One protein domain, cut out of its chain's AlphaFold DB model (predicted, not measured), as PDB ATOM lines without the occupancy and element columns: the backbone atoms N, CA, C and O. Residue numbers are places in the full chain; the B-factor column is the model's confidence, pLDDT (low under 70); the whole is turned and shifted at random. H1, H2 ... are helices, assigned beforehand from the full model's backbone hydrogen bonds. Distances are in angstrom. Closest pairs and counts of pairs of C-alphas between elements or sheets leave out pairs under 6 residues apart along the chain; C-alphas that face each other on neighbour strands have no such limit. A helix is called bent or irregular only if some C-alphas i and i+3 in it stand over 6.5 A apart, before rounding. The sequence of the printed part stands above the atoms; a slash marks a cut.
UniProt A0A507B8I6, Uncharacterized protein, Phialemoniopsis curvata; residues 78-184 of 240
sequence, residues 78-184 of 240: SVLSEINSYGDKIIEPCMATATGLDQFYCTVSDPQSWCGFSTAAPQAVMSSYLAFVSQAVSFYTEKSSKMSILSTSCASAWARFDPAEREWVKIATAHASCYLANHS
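This is residues 78 to 184 of the 240 residues of an uncharacterized protein of Phialemoniopsis curvata (UniProt A0A507B8I6). H6 runs through the middle of an open frame of helices, with its later half packed on H3 and on H4a, the first arm of the long bent helix H4. H1 crosses H3 and leads out to H2, while H4b and H5 make a separate arm whose chain folds back into H6; H2 and H5 lie far from the middle. The 107 printed residues hold six named helices, H1 to H6 in chain order, and no named strand: the class is all helix. The whole is compact, with a radius of gyration of the C-alphas of 14.9 A and spans of 37 by 36 by 22 A.

H1, residues 78 to 95, and H2, residues 100 to 105, are close but not clearly touching; their closest C-alphas, of Met 95 and Gln 103, are 6.1 A apart. With residues 83 to 90 alone, H1 touches H3, residues 111 to 120, at a steep tilt of 54 degrees; the closest C-alphas, of Tyr 86 and Phe 117, are 6.9 A apart. H4, residues 123 to 153, was assigned as one helix by its hydrogen bonds but is bent, C-alphas 142 and 145 being 7.8 A apart: its arms are H4a, residues 123 to 142, and H4b, residues 145 to 153. The arms stand at a steep tilt of 69 degrees, only just short of about perpendicular. H4a touches H1 at Val 79 and Val 125, their closest C-alphas, 5.7 A apart. H5, residues 155 to 158, is close to H4b but not clearly touching, with the C-alphas of Ser 151 and Trp 158 closest at 5.9 A. H6, residues 163 to 183, touches H4a about perpendicular at 80 degrees, closest at the C-alphas of Val 137 and Ala 176, 4.5 A. H6 touches H3 at the C-alphas of Cys 115 and Cys 178, the closest, 5.1 A. H6 is apart from H1 and H4b. Every O i to N i+4 pair is within hydrogen-bond range in H6; H1 has 12 of 14, H4a 14 of 16, H4b 4 of 5, H3 1 of 6 beside 5 of 7 O i to N i+3 pairs, and H2 0 of 2 beside 2 of 3, while H5 is too short for an O i to N i+4 pair.

H1 begins at C-alpha 78, (-32.707, -2.493, -14.829), spans 24.2 A and has a kink of 31 degrees near residue 89. H4a spans 29.1 A. H6 spans 30.2 A and ends at C-alpha 183, (-34.861, -15.360, -35.426).

The farthest C-alphas, of Gly 100 and Ser 184, are 43.2 A apart. The printed part has no cut, and its five links are tight. Residues 152 to 157 and 160 to 165 stand free. Mean pLDDT of the printed part is 91.0; residue 184 is under 70.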
ATOM      1  N   SER A  78     -33.720  -3.053 -13.927       95.69
ATOM      2  CA  SER A  78     -32.707  -2.493 -14.829       95.69
ATOM      3  C   SER A  78     -33.110  -2.564 -16.302       95.69
ATOM      4  O   SER A  78     -32.875  -1.605 -17.027       95.69
ATOM      5  N   VAL A  79     -33.779  -3.635 -16.744       96.00
ATOM      6  CA  VAL A  79     -34.245  -3.763 -18.139       96.00
ATOM      7  C   VAL A  79     -35.217  -2.640 -18.491       96.00
ATOM      8  O   VAL A  79     -35.085  -2.022 -19.543       96.00
ATOM      9  N   LEU A  80     -36.164  -2.346 -17.595       95.69
ATOM     10  CA  LEU A  80     -37.113  -1.248 -17.778       95.69
ATOM     11  C   LEU A  80     -36.393   0.103 -17.876       95.69
ATOM     12  O   LEU A  80     -36.709   0.909 -18.746       95.69
ATOM     13  N   SER A  81     -35.409   0.339 -17.006       96.31
ATOM     14  CA  SER A  81     -34.609   1.567 -17.033       96.31
ATOM     15  C   SER A  81     -33.849   1.733 -18.350       96.31
ATOM     16  O   SER A  81     -33.827   2.828 -18.906       96.31
ATOM     17  N   GLU A  82     -33.246   0.660 -18.863       97.19
ATOM     18  CA  GLU A  82     -32.515   0.692 -20.133       97.19
ATOM     19  C   GLU A  82     -33.451   0.901 -21.326       97.19
ATOM     20  O   GLU A  82     -33.125   1.676 -22.220       97.19
ATOM     21  N   ILE A  83     -34.630   0.266 -21.339       95.25
ATOM     22  CA  ILE A  83     -35.638   0.466 -22.396       95.25
ATOM     23  C   ILE A  83     -36.111   1.918 -22.420       95.25
ATOM     24  O   ILE A  83     -36.145   2.521 -23.488       95.25
ATOM     25  N   ASN A  84     -36.399   2.505 -21.256       93.50
ATOM     26  CA  ASN A  84     -36.779   3.915 -21.170       93.50
ATOM     27  C   ASN A  84     -35.646   4.831 -21.659       93.50
ATOM     28  O   ASN A  84     -35.874   5.682 -22.508       93.50
ATOM     29  N   SER A  85     -34.411   4.593 -21.201       94.94
ATOM     30  CA  SER A  85     -33.217   5.336 -21.639       94.94
ATOM     31  C   SER A  85     -32.979   5.230 -23.150       94.94
ATOM     32  O   SER A  85     -32.551   6.186 -23.796       94.94
ATOM     33  N   TYR A  86     -33.261   4.071 -23.746       95.31
ATOM     34  CA  TYR A  86     -33.185   3.887 -25.191       95.31
ATOM     35  C   TYR A  86     -34.314   4.616 -25.928       95.31
ATOM     36  O   TYR A  86     -34.047   5.281 -26.926       95.31
ATOM     37  N   GLY A  87     -35.545   4.560 -25.411       92.69
ATOM     38  CA  GLY A  87     -36.684   5.321 -25.932       92.69
ATOM     39  C   GLY A  87     -36.423   6.828 -25.941       92.69
ATOM     40  O   GLY A  87     -36.647   7.479 -26.959       92.69
ATOM     41  N   ASP A  88     -35.846   7.361 -24.860       91.75
ATOM     42  CA  ASP A  88     -35.454   8.771 -24.765       91.75
ATOM     43  C   ASP A  88     -34.475   9.155 -25.886       91.75
ATOM     44  O   ASP A  88     -34.632  10.202 -26.510       91.75
ATOM     45  N   LYS A  89     -33.504   8.286 -26.207       93.38
ATOM     46  CA  LYS A  89     -32.558   8.505 -27.317       93.38
ATOM     47  C   LYS A  89     -33.235   8.490 -28.686       93.38
ATOM     48  O   LYS A  89     -32.817   9.235 -29.564       93.38
ATOM     49  N   ILE A  90     -34.244   7.641 -28.886       92.75
ATOM     50  CA  ILE A  90     -34.986   7.582 -30.155       92.75
ATOM     51  C   ILE A  90     -35.820   8.854 -30.349       92.75
ATOM     52  O   ILE A  90     -35.922   9.360 -31.464       92.75
ATOM     53  N   ILE A  91     -36.417   9.372 -29.273       91.44
ATOM     54  CA  ILE A  91     -37.308  10.540 -29.315       91.44
ATOM     55  C   ILE A  91     -36.524  11.869 -29.305       91.44
ATOM     56  O   ILE A  91     -37.041  12.892 -29.761       91.44
ATOM     57  N   GLU A  92     -35.273  11.869 -28.836       92.00
ATOM     58  CA  GLU A  92     -34.421  13.059 -28.691       92.00
ATOM     59  C   GLU A  92     -34.377  13.980 -29.927       92.00
ATOM     60  O   GLU A  92     -34.579  15.184 -29.749       92.00
ATOM     61  N   PRO A  93     -34.255  13.486 -31.177       90.94
ATOM     62  CA  PRO A  93     -34.281  14.346 -32.362       90.94
ATOM     63  C   PRO A  93     -35.577  15.157 -32.516       90.94
ATOM     64  O   PRO A  93     -35.546  16.305 -32.964       90.94
ATOM     65  N   CYS A  94     -36.722  14.589 -32.125       90.62
ATOM     66  CA  CYS A  94     -37.988  15.319 -32.112       90.62
ATOM     67  C   CYS A  94     -37.994  16.358 -30.990       90.62
ATOM     68  O   CYS A  94     -38.266  17.535 -31.223       90.62
ATOM     69  N   MET A  95     -37.610  15.944 -29.781       90.62
ATOM     70  CA  MET A  95     -37.562  16.814 -28.602       90.62
ATOM     71  C   MET A  95     -36.648  18.026 -28.793       90.62
ATOM     72  O   MET A  95     -36.953  19.108 -28.302       90.62
ATOM     73  N   ALA A  96     -35.551  17.863 -29.533       91.56
ATOM     74  CA  ALA A  96     -34.599  18.930 -29.819       91.56
ATOM     75  C   ALA A  96     -35.178  20.046 -30.710       91.56
ATOM     76  O   ALA A  96     -34.675  21.169 -30.686       91.56
ATOM     77  N   THR A  97     -36.215  19.751 -31.500       91.81
ATOM     78  CA  THR A  97     -36.830  20.699 -32.446       91.81
ATOM     79  C   THR A  97     -38.226  21.157 -32.023       91.81
ATOM     80  O   THR A  97     -38.679  22.213 -32.461       91.81
ATOM     81  N   ALA A  98     -38.894  20.402 -31.150       89.81
ATOM     82  CA  ALA A  98     -40.245  20.686 -30.694       89.81
ATOM     83  C   ALA A  98     -40.319  21.842 -29.679       89.81
ATOM     84  O   ALA A  98     -39.553  21.922 -28.712       89.81
ATOM     85  N   THR A  99     -41.314  22.716 -29.849       90.62
ATOM     86  CA  THR A  99     -41.560  23.870 -28.970       90.62
ATOM     87  C   THR A  99     -42.990  23.894 -28.438       90.62
ATOM     88  O   THR A  99     -43.925  23.510 -29.129       90.62
ATOM     89  N   GLY A 100     -43.187  24.372 -27.205       90.44
ATOM     90  CA  GLY A 100     -44.525  24.519 -26.625       90.44
ATOM     91  C   GLY A 100     -45.306  23.204 -26.609       90.44
ATOM     92  O   GLY A 100     -44.862  22.229 -26.008       90.44
ATOM     93  N   LEU A 101     -46.469  23.187 -27.268       87.25
ATOM     94  CA  LEU A 101     -47.323  21.999 -27.345       87.25
ATOM     95  C   LEU A 101     -46.769  20.910 -28.281       87.25
ATOM     96  O   LEU A 101     -47.173  19.758 -28.157       87.25
ATOM     97  N   ASP A 102     -45.815  21.236 -29.160       82.94
ATOM     98  CA  ASP A 102     -45.250  20.270 -30.113       82.94
ATOM     99  C   ASP A 102     -44.504  19.130 -29.409       82.94
ATOM    100  O   ASP A 102     -44.422  18.016 -29.921       82.94
ATOM    101  N   GLN A 103     -44.002  19.387 -28.196       83.56
ATOM    102  CA  GLN A 103     -43.308  18.386 -27.388       83.56
ATOM    103  C   GLN A 103     -44.220  17.205 -27.036       83.56
ATOM    104  O   GLN A 103     -43.741  16.083 -26.924       83.56
ATOM    105  N   PHE A 104     -45.534  17.422 -26.925       80.38
ATOM    106  CA  PHE A 104     -46.488  16.352 -26.622       80.38
ATOM    107  C   PHE A 104     -46.733  15.404 -27.803       80.38
ATOM    108  O   PHE A 104     -47.215  14.297 -27.592       80.38
ATOM    109  N   TYR A 105     -46.369  15.804 -29.024       81.56
ATOM    110  CA  TYR A 105     -46.515  14.975 -30.226       81.56
ATOM    111  C   TYR A 105     -45.253  14.177 -30.566       81.56
ATOM    112  O   TYR A 105     -45.257  13.360 -31.491       81.56
ATOM    113  N   CYS A 106     -44.163  14.395 -29.832       86.00
ATOM    114  CA  CYS A 106     -42.931  13.659 -30.043       86.00
ATOM    115  C   CYS A 106     -43.055  12.234 -29.539       86.00
ATOM    116  O   CYS A 106     -43.131  11.958 -28.343       86.00
ATOM    117  N   THR A 107     -43.027  11.324 -30.496       83.44
ATOM    118  CA  THR A 107     -43.224   9.909 -30.261       83.44
ATOM    119  C   THR A 107     -42.349   9.091 -31.201       83.44
ATOM    120  O   THR A 107     -41.817   9.600 -32.192       83.44
ATOM    121  N   VAL A 108     -42.187   7.804 -30.894       82.62
ATOM    122  CA  VAL A 108     -41.456   6.879 -31.763       82.62
ATOM    123  C   VAL A 108     -42.311   6.519 -32.981       82.62
ATOM    124  O   VAL A 108     -43.103   5.582 -32.941       82.62
ATOM    125  N   SER A 109     -42.163   7.274 -34.069       77.44
ATOM    126  CA  SER A 109     -42.972   7.112 -35.286       77.44
ATOM    127  C   SER A 109     -42.722   5.796 -36.026       77.44
ATOM    128  O   SER A 109     -43.655   5.232 -36.596       77.44
ATOM    129  N   ASP A 110     -41.485   5.296 -35.998       85.19
ATOM    130  CA  ASP A 110     -41.095   4.025 -36.607       85.19
ATOM    131  C   ASP A 110     -40.866   2.951 -35.529       85.19
ATOM    132  O   ASP A 110     -39.852   3.003 -34.822       85.19
ATOM    133  N   PRO A 111     -41.743   1.934 -35.414       83.19
ATOM    134  CA  PRO A 111     -41.551   0.819 -34.492       83.19
ATOM    135  C   PRO A 111     -40.227   0.067 -34.692       83.19
ATOM    136  O   PRO A 111     -39.722  -0.520 -33.739       83.19
ATOM    137  N   GLN A 112     -39.638   0.084 -35.895       87.62
ATOM    138  CA  GLN A 112     -38.365  -0.595 -36.162       87.62
ATOM    139  C   GLN A 112     -37.174   0.072 -35.470       87.62
ATOM    140  O   GLN A 112     -36.150  -0.577 -35.248       87.62
ATOM    141  N   SER A 113     -37.304   1.329 -35.043       90.69
ATOM    142  CA  SER A 113     -36.277   1.998 -34.235       90.69
ATOM    143  C   SER A 113     -35.996   1.268 -32.911       90.69
ATOM    144  O   SER A 113     -34.864   1.285 -32.431       90.69
ATOM    145  N   TRP A 114     -36.969   0.522 -32.370       93.00
ATOM    146  CA  TRP A 114     -36.782  -0.321 -31.185       93.00
ATOM    147  C   TRP A 114     -35.868  -1.530 -31.434       93.00
ATOM    148  O   TRP A 114     -35.298  -2.077 -30.487       93.00
ATOM    149  N   CYS A 115     -35.669  -1.945 -32.690       93.31
ATOM    150  CA  CYS A 115     -34.869  -3.126 -33.021       93.31
ATOM    151  C   CYS A 115     -33.383  -2.964 -32.681       93.31
ATOM    152  O   CYS A 115     -32.706  -3.961 -32.435       93.31
ATOM    153  N   GLY A 116     -32.872  -1.730 -32.614       93.19
ATOM    154  CA  GLY A 116     -31.482  -1.466 -32.233       93.19
ATOM    155  C   GLY A 116     -31.190  -1.680 -30.743       93.19
ATOM    156  O   GLY A 116     -30.020  -1.726 -30.353       93.19
ATOM    157  N   PHE A 117     -32.219  -1.868 -29.904       94.88
ATOM    158  CA  PHE A 117     -32.053  -2.033 -28.460       94.88
ATOM    159  C   PHE A 117     -31.133  -3.205 -28.103       94.88
ATOM    160  O   PHE A 117     -30.259  -3.059 -27.254       94.88
ATOM    161  N   SER A 118     -31.275  -4.354 -28.774       91.81
ATOM    162  CA  SER A 118     -30.465  -5.553 -28.496       91.81
ATOM    163  C   SER A 118     -28.964  -5.343 -28.715       91.81
ATOM    164  O   SER A 118     -28.157  -6.087 -28.169       91.81
ATOM    165  N   THR A 119     -28.591  -4.334 -29.507       92.62
ATOM    166  CA  THR A 119     -27.196  -3.955 -29.766       92.62
ATOM    167  C   THR A 119     -26.729  -2.838 -28.834       92.62
ATOM    168  O   THR A 119     -25.558  -2.784 -28.470       92.62
ATOM    169  N   ALA A 120     -27.628  -1.928 -28.454       94.56
ATOM    170  CA  ALA A 120     -27.305  -0.761 -27.636       94.56
ATOM    171  C   ALA A 120     -27.294  -1.046 -26.126       94.56
ATOM    172  O   ALA A 120     -26.647  -0.322 -25.368       94.56
ATOM    173  N   ALA A 121     -28.045  -2.048 -25.681       93.94
ATOM    174  CA  ALA A 121     -28.268  -2.292 -24.270       93.94
ATOM    175  C   ALA A 121     -27.060  -2.971 -23.585       93.94
ATOM    176  O   ALA A 121     -26.367  -3.787 -24.198       93.94
ATOM    177  N   PRO A 122     -26.799  -2.677 -22.298       95.88
ATOM    178  CA  PRO A 122     -25.691  -3.281 -21.565       95.88
ATOM    179  C   PRO A 122     -25.792  -4.808 -21.478       95.88
ATOM    180  O   PRO A 122     -26.852  -5.362 -21.184       95.88
ATOM    181  N   GLN A 123     -24.654  -5.501 -21.587       95.38
ATOM    182  CA  GLN A 123     -24.618  -6.967 -21.485       95.38
ATOM    183  C   GLN A 123     -25.204  -7.489 -20.161       95.38
ATOM    184  O   GLN A 123     -25.810  -8.560 -20.123       95.38
ATOM    185  N   ALA A 124     -25.076  -6.709 -19.082       96.06
ATOM    186  CA  ALA A 124     -25.600  -7.041 -17.759       96.06
ATOM    187  C   ALA A 124     -27.130  -7.220 -17.720       96.06
ATOM    188  O   ALA A 124     -27.627  -7.922 -16.842       96.06
ATOM    189  N   VAL A 125     -27.881  -6.619 -18.654       96.62
ATOM    190  CA  VAL A 125     -29.352  -6.712 -18.692       96.62
ATOM    191  C   VAL A 125     -29.875  -7.692 -19.748       96.62
ATOM    192  O   VAL A 125     -31.077  -7.940 -19.808       96.62
ATOM    193  N   MET A 126     -28.995  -8.292 -20.559       94.88
ATOM    194  CA  MET A 126     -29.389  -9.098 -21.725       94.88
ATOM    195  C   MET A 126     -30.181 -10.356 -21.393       94.88
ATOM    196  O   MET A 126     -31.172 -10.632 -22.062       94.88
ATOM    197  N   SER A 127     -29.815 -11.090 -20.343       95.75
ATOM    198  CA  SER A 127     -30.564 -12.293 -19.947       95.75
ATOM    199  C   SER A 127     -32.021 -11.960 -19.585       95.75
ATOM    200  O   SER A 127     -32.963 -12.559 -20.105       95.75
ATOM    201  N   SER A 128     -32.222 -10.933 -18.757       96.25
ATOM    202  CA  SER A 128     -33.556 -10.474 -18.357       96.25
ATOM    203  C   SER A 128     -34.327  -9.826 -19.510       96.25
ATOM    204  O   SER A 128     -35.540  -9.999 -19.605       96.25
ATOM    205  N   TYR A 129     -33.637  -9.121 -20.411       96.06
ATOM    206  CA  TYR A 129     -34.236  -8.593 -21.633       96.06
ATOM    207  C   TYR A 129     -34.765  -9.715 -22.534       96.06
ATOM    208  O   TYR A 129     -35.909  -9.646 -22.970       96.06
ATOM    209  N   LEU A 130     -33.991 -10.781 -22.761       94.94
ATOM    210  CA  LEU A 130     -34.439 -11.922 -23.565       94.94
ATOM    211  C   LEU A 130     -35.650 -12.632 -22.942       94.94
ATOM    212  O   LEU A 130     -36.559 -13.030 -23.668       94.94
ATOM    213  N   ALA A 131     -35.712 -12.734 -21.611       95.94
ATOM    214  CA  ALA A 131     -36.891 -13.258 -20.920       95.94
ATOM    215  C   ALA A 131     -38.139 -12.385 -21.163       95.94
ATOM    216  O   ALA A 131     -39.210 -12.914 -21.458       95.94
ATOM    217  N   PHE A 132     -37.992 -11.057 -21.097       96.12
ATOM    218  CA  PHE A 132     -39.054 -10.112 -21.458       96.12
ATOM    219  C   PHE A 132     -39.485 -10.278 -22.922       96.12
ATOM    220  O   PHE A 132     -40.673 -10.425 -23.199       96.12
ATOM    221  N   VAL A 133     -38.533 -10.313 -23.856       95.69
ATOM    222  CA  VAL A 133     -38.819 -10.443 -25.289       95.69
ATOM    223  C   VAL A 133     -39.527 -11.756 -25.600       95.69
ATOM    224  O   VAL A 133     -40.468 -11.760 -26.383       95.69
ATOM    225  N   SER A 134     -39.140 -12.863 -24.965       95.75
ATOM    226  CA  SER A 134     -39.831 -14.144 -25.134       95.75
ATOM    227  C   SER A 134     -41.306 -14.057 -24.726       95.75
ATOM    228  O   SER A 134     -42.170 -14.533 -25.461       95.75
ATOM    229  N   GLN A 135     -41.615 -13.393 -23.608       96.88
ATOM    230  CA  GLN A 135     -43.004 -13.144 -23.207       96.88
ATOM    231  C   GLN A 135     -43.717 -12.217 -24.197       96.88
ATOM    232  O   GLN A 135     -44.865 -12.472 -24.555       96.88
ATOM    233  N   ALA A 136     -43.037 -11.168 -24.670       96.31
ATOM    234  CA  ALA A 136     -43.585 -10.230 -25.645       96.31
ATOM    235  C   ALA A 136     -43.915 -10.917 -26.976       96.31
ATOM    236  O   ALA A 136     -44.961 -10.645 -27.558       96.31
ATOM    237  N   VAL A 137     -43.077 -11.853 -27.432       96.06
ATOM    238  CA  VAL A 137     -43.339 -12.684 -28.613       96.06
ATOM    239  C   VAL A 137     -44.567 -13.563 -28.402       96.06
ATOM    240  O   VAL A 137     -45.441 -13.583 -29.266       96.06
ATOM    241  N   SER A 138     -44.686 -14.246 -27.260       96.62
ATOM    242  CA  SER A 138     -45.879 -15.045 -26.945       96.62
ATOM    243  C   SER A 138     -47.150 -14.189 -26.966       96.62
ATOM    244  O   SER A 138     -48.105 -14.523 -27.661       96.62
ATOM    245  N   PHE A 139     -47.129 -13.031 -26.302       95.69
ATOM    246  CA  PHE A 139     -48.238 -12.075 -26.316       95.69
ATOM    247  C   PHE A 139     -48.572 -11.594 -27.737       95.69
ATOM    248  O   PHE A 139     -49.728 -11.620 -28.156       95.69
ATOM    249  N   TYR A 140     -47.564 -11.178 -28.505       94.38
ATOM    250  CA  TYR A 140     -47.742 -10.662 -29.860       94.38
ATOM    251  C   TYR A 140     -48.306 -11.726 -30.804       94.38
ATOM    252  O   TYR A 140     -49.268 -11.470 -31.524       94.38
ATOM    253  N   THR A 141     -47.748 -12.934 -30.792       93.31
ATOM    254  CA  THR A 141     -48.219 -14.033 -31.649       93.31
ATOM    255  C   THR A 141     -49.649 -14.455 -31.317       93.31
ATOM    256  O   THR A 141     -50.421 -14.725 -32.233       93.31
ATOM    257  N   GLU A 142     -50.038 -14.433 -30.041       95.19
ATOM    258  CA  GLU A 142     -51.408 -14.738 -29.618       95.19
ATOM    259  C   GLU A 142     -52.402 -13.622 -29.985       95.19
ATOM    260  O   GLU A 142     -53.521 -13.893 -30.428       95.19
ATOM    261  N   LYS A 143     -52.023 -12.355 -29.783       94.06
ATOM    262  CA  LYS A 143     -52.977 -11.236 -29.784       94.06
ATOM    263  C   LYS A 143     -52.963 -10.380 -31.055       94.06
ATOM    264  O   LYS A 143     -53.993  -9.783 -31.363       94.06
ATOM    265  N   SER A 144     -51.857 -10.309 -31.801       90.38
ATOM    266  CA  SER A 144     -51.621  -9.329 -32.888       90.38
ATOM    267  C   SER A 144     -52.704  -9.273 -33.962       90.38
ATOM    268  O   SER A 144     -53.138  -8.182 -34.330       90.38
ATOM    269  N   SER A 145     -53.181 -10.425 -34.439       91.19
ATOM    270  CA  SER A 145     -54.215 -10.489 -35.480       91.19
ATOM    271  C   SER A 145     -55.510  -9.800 -35.035       91.19
ATOM    272  O   SER A 145     -56.000  -8.886 -35.700       91.19
ATOM    273  N   LYS A 146     -56.022 -10.162 -33.849       90.56
ATOM    274  CA  LYS A 146     -57.220  -9.526 -33.282       90.56
ATOM    275  C   LYS A 146     -56.968  -8.074 -32.890       90.56
ATOM    276  O   LYS A 146     -57.825  -7.235 -33.129       90.56
ATOM    277  N   MET A 147     -55.799  -7.775 -32.333       91.19
ATOM    278  CA  MET A 147     -55.395  -6.421 -31.953       91.19
ATOM    279  C   MET A 147     -55.453  -5.462 -33.149       91.19
ATOM    280  O   MET A 147     -56.017  -4.379 -33.045       91.19
ATOM    281  N   SER A 148     -54.935  -5.890 -34.305       89.81
ATOM    282  CA  SER A 148     -54.959  -5.116 -35.549       89.81
ATOM    283  C   SER A 148     -56.392  -4.801 -35.990       89.81
ATOM    284  O   SER A 148     -56.730  -3.639 -36.221       89.81
ATOM    285  N   ILE A 149     -57.262  -5.817 -36.004       89.19
ATOM    286  CA  ILE A 149     -58.677  -5.655 -36.365       89.19
ATOM    287  C   ILE A 149     -59.371  -4.703 -35.387       89.19
ATOM    288  O   ILE A 149     -59.914  -3.687 -35.812       89.19
ATOM    289  N   LEU A 150     -59.291  -4.983 -34.084       89.06
ATOM    290  CA  LEU A 150     -59.983  -4.224 -33.040       89.06
ATOM    291  C   LEU A 150     -59.495  -2.779 -32.943       89.06
ATOM    292  O   LEU A 150     -60.306  -1.885 -32.734       89.06
ATOM    293  N   SER A 151     -58.203  -2.520 -33.153       88.69
ATOM    294  CA  SER A 151     -57.673  -1.150 -33.143       88.69
ATOM    295  C   SER A 151     -58.286  -0.260 -34.229       88.69
ATOM    296  O   SER A 151     -58.365   0.955 -34.054       88.69
ATOM    297  N   THR A 152     -58.761  -0.862 -35.325       88.62
ATOM    298  CA  THR A 152     -59.381  -0.150 -36.448       88.62
ATOM    299  C   THR A 152     -60.905  -0.187 -36.369       88.62
ATOM    300  O   THR A 152     -61.556   0.835 -36.568       88.62
ATOM    301  N   SER A 153     -61.491  -1.349 -36.072       88.88
ATOM    302  CA  SER A 153     -62.946  -1.522 -36.029       88.88
ATOM    303  C   SER A 153     -63.572  -0.962 -34.755       88.88
ATOM    304  O   SER A 153     -64.726  -0.560 -34.788       88.88
ATOM    305  N   CYS A 154     -62.827  -0.931 -33.648       89.69
ATOM    306  CA  CYS A 154     -63.283  -0.492 -32.329       89.69
ATOM    307  C   CYS A 154     -62.519   0.751 -31.862       89.69
ATOM    308  O   CYS A 154     -62.064   0.811 -30.719       89.69
ATOM    309  N   ALA A 155     -62.308   1.718 -32.757       87.81
ATOM    310  CA  ALA A 155     -61.439   2.863 -32.503       87.81
ATOM    311  C   ALA A 155     -61.845   3.654 -31.247       87.81
ATOM    312  O   ALA A 155     -60.977   4.102 -30.494       87.81
ATOM    313  N   SER A 156     -63.146   3.792 -30.973       87.00
ATOM    314  CA  SER A 156     -63.635   4.548 -29.814       87.00
ATOM    315  C   SER A 156     -63.346   3.824 -28.502       87.00
ATOM    316  O   SER A 156     -62.914   4.447 -27.536       87.00
ATOM    317  N   ALA A 157     -63.571   2.514 -28.449       87.12
ATOM    318  CA  ALA A 157     -63.303   1.668 -27.298       87.12
ATOM    319  C   ALA A 157     -61.797   1.507 -27.080       87.12
ATOM    320  O   ALA A 157     -61.328   1.594 -25.948       87.12
ATOM    321  N   TRP A 158     -61.032   1.365 -28.163       87.81
ATOM    322  CA  TRP A 158     -59.574   1.318 -28.149       87.81
ATOM    323  C   TRP A 158     -58.963   2.607 -27.580       87.81
ATOM    324  O   TRP A 158     -58.026   2.560 -26.784       87.81
ATOM    325  N   ALA A 159     -59.525   3.770 -27.929       86.81
ATOM    326  CA  ALA A 159     -59.058   5.073 -27.456       86.81
ATOM    327  C   ALA A 159     -59.350   5.358 -25.969       86.81
ATOM    328  O   ALA A 159     -58.775   6.293 -25.414       86.81
ATOM    329  N   ARG A 160     -60.217   4.576 -25.306       87.81
ATOM    330  CA  ARG A 160     -60.556   4.762 -23.877       87.81
ATOM    331  C   ARG A 160     -59.474   4.280 -22.916       87.81
ATOM    332  O   ARG A 160     -59.500   4.676 -21.754       87.81
ATOM    333  N   PHE A 161     -58.578   3.412 -23.373       88.62
ATOM    334  CA  PHE A 161     -57.496   2.875 -22.549       88.62
ATOM    335  C   PHE A 161     -56.440   3.928 -22.272       88.62
ATOM    336  O   PHE A 161     -56.252   4.830 -23.086       88.62
ATOM    337  N   ASP A 162     -55.748   3.814 -21.142       87.88
ATOM    338  CA  ASP A 162     -54.763   4.816 -20.759       87.88
ATOM    339  C   ASP A 162     -53.661   4.895 -21.834       87.88
ATOM    340  O   ASP A 162     -53.174   3.859 -22.303       87.88
ATOM    341  N   PRO A 163     -53.261   6.090 -22.298       84.12
ATOM    342  CA  PRO A 163     -52.287   6.177 -23.378       84.12
ATOM    343  C   PRO A 163     -50.917   5.582 -23.011       84.12
ATOM    344  O   PRO A 163     -50.218   5.124 -23.914       84.12
ATOM    345  N   ALA A 164     -50.564   5.472 -21.723       84.81
ATOM    346  CA  ALA A 164     -49.387   4.736 -21.271       84.81
ATOM    347  C   ALA A 164     -49.537   3.229 -21.518       84.81
ATOM    348  O   ALA A 164     -48.578   2.570 -21.917       84.81
ATOM    349  N   GLU A 165     -50.731   2.666 -21.312       88.56
ATOM    350  CA  GLU A 165     -51.022   1.264 -21.641       88.56
ATOM    351  C   GLU A 165     -50.923   1.034 -23.146       88.56
ATOM    352  O   GLU A 165     -50.269   0.085 -23.584       88.56
ATOM    353  N   ARG A 166     -51.501   1.938 -23.946       88.31
ATOM    354  CA  ARG A 166     -51.404   1.870 -25.412       88.31
ATOM    355  C   ARG A 166     -49.952   1.918 -25.879       88.31
ATOM    356  O   ARG A 166     -49.588   1.213 -26.817       88.31
ATOM    357  N   GLU A 167     -49.127   2.733 -25.235       87.31
ATOM    358  CA  GLU A 167     -47.713   2.842 -25.573       87.31
ATOM    359  C   GLU A 167     -46.942   1.568 -25.226       87.31
ATOM    360  O   GLU A 167     -46.189   1.055 -26.053       87.31
ATOM    361  N   TRP A 168     -47.208   0.970 -24.065       91.06
ATOM    362  CA  TRP A 168     -46.608  -0.316 -23.709       91.06
ATOM    363  C   TRP A 168     -46.955  -1.433 -24.692       91.06
ATOM    364  O   TRP A 168     -46.095  -2.261 -24.992       91.06
ATOM    365  N   VAL A 169     -48.178  -1.449 -25.231       92.69
ATOM    366  CA  VAL A 169     -48.571  -2.416 -26.268       92.69
ATOM    367  C   VAL A 169     -47.707  -2.253 -27.515       92.69
ATOM    368  O   VAL A 169     -47.232  -3.254 -28.062       92.69
ATOM    369  N   LYS A 170     -47.447  -1.012 -27.946       91.31
ATOM    370  CA  LYS A 170     -46.572  -0.735 -29.093       91.31
ATOM    371  C   LYS A 170     -45.132  -1.140 -28.820       91.31
ATOM    372  O   LYS A 170     -44.554  -1.830 -29.651       91.31
ATOM    373  N   ILE A 171     -44.578  -0.771 -27.665       92.75
ATOM    374  CA  ILE A 171     -43.199  -1.107 -27.284       92.75
ATOM    375  C   ILE A 171     -43.015  -2.629 -27.259       92.75
ATOM    376  O   ILE A 171     -42.120  -3.159 -27.917       92.75
ATOM    377  N   ALA A 172     -43.892  -3.356 -26.561       94.62
ATOM    378  CA  ALA A 172     -43.815  -4.815 -26.479       94.62
ATOM    379  C   ALA A 172     -43.936  -5.472 -27.864       94.62
ATOM    380  O   ALA A 172     -43.151  -6.358 -28.205       94.62
ATOM    381  N   THR A 173     -44.872  -4.995 -28.687       93.56
ATOM    382  CA  THR A 173     -45.063  -5.465 -30.066       93.56
ATOM    383  C   THR A 173     -43.839  -5.187 -30.941       93.56
ATOM    384  O   THR A 173     -43.411  -6.064 -31.692       93.56
ATOM    385  N   ALA A 174     -43.234  -4.004 -30.820       94.50
ATOM    386  CA  ALA A 174     -42.033  -3.638 -31.556       94.50
ATOM    387  C   ALA A 174     -40.882  -4.591 -31.213       94.50
ATOM    388  O   ALA A 174     -40.371  -5.268 -32.105       94.50
ATOM    389  N   HIS A 175     -40.561  -4.767 -29.927       94.75
ATOM    390  CA  HIS A 175     -39.518  -5.703 -29.489       94.75
ATOM    391  C   HIS A 175     -39.781  -7.150 -29.933       94.75
ATOM    392  O   HIS A 175     -38.856  -7.829 -30.387       94.75
ATOM    393  N   ALA A 176     -41.031  -7.615 -29.855       95.06
ATOM    394  CA  ALA A 176     -41.421  -8.937 -30.336       95.06
ATOM    395  C   ALA A 176     -41.183  -9.094 -31.846       95.06
ATOM    396  O   ALA A 176     -40.577 -10.074 -32.283       95.06
ATOM    397  N   SER A 177     -41.618  -8.113 -32.642       92.25
ATOM    398  CA  SER A 177     -41.449  -8.126 -34.098       92.25
ATOM    399  C   SER A 177     -39.972  -8.105 -34.507       92.25
ATOM    400  O   SER A 177     -39.558  -8.907 -35.343       92.25
ATOM    401  N   CYS A 178     -39.152  -7.282 -33.845       93.25
ATOM    402  CA  CYS A 178     -37.708  -7.216 -34.054       93.25
ATOM    403  C   CYS A 178     -37.024  -8.552 -33.737       93.25
ATOM    404  O   CYS A 178     -36.122  -8.991 -34.453       93.25
ATOM    405  N   TYR A 179     -37.442  -9.215 -32.658       92.62
ATOM    406  CA  TYR A 179     -36.907 -10.522 -32.297       92.62
ATOM    407  C   TYR A 179     -37.268 -11.579 -33.334       92.62
ATOM    408  O   TYR A 179     -36.380 -12.291 -33.802       92.62
ATOM    409  N   LEU A 180     -38.543 -11.650 -33.727       92.19
ATOM    410  CA  LEU A 180     -39.013 -12.585 -34.743       92.19
ATOM    411  C   LEU A 180     -38.275 -12.370 -36.064       92.19
ATOM    412  O   LEU A 180     -37.753 -13.338 -36.604       92.19
ATOM    413  N   ALA A 181     -38.129 -11.134 -36.546       88.94
ATOM    414  CA  ALA A 181     -37.408 -10.840 -37.787       88.94
ATOM    415  C   ALA A 181     -35.964 -11.377 -37.783       88.94
ATOM    416  O   ALA A 181     -35.510 -11.951 -38.771       88.94
ATOM    417  N   ASN A 182     -35.267 -11.276 -36.646       84.19
ATOM    418  CA  ASN A 182     -33.892 -11.760 -36.501       84.19
ATOM    419  C   ASN A 182     -33.783 -13.278 -36.257       84.19
ATOM    420  O   ASN A 182     -32.739 -13.864 -36.532       84.19
ATOM    421  N   HIS A 183     -34.846 -13.926 -35.766       78.94
ATOM    422  CA  HIS A 183     -34.861 -15.360 -35.426       78.94
ATOM    423  C   HIS A 183     -35.693 -16.219 -36.392       78.94
ATOM    424  O   HIS A 183     -35.714 -17.440 -36.263       78.94
ATOM    425  N   SER A 184     -36.315 -15.616 -37.410       66.50
ATOM    426  CA  SER A 184     -37.094 -16.312 -38.451       66.50
ATOM    427  C   SER A 184     -36.249 -17.235 -39.340       66.50
ATOM    428  O   SER A 184     -36.801 -18.074 -40.045       66.50
TER     429      SER A 184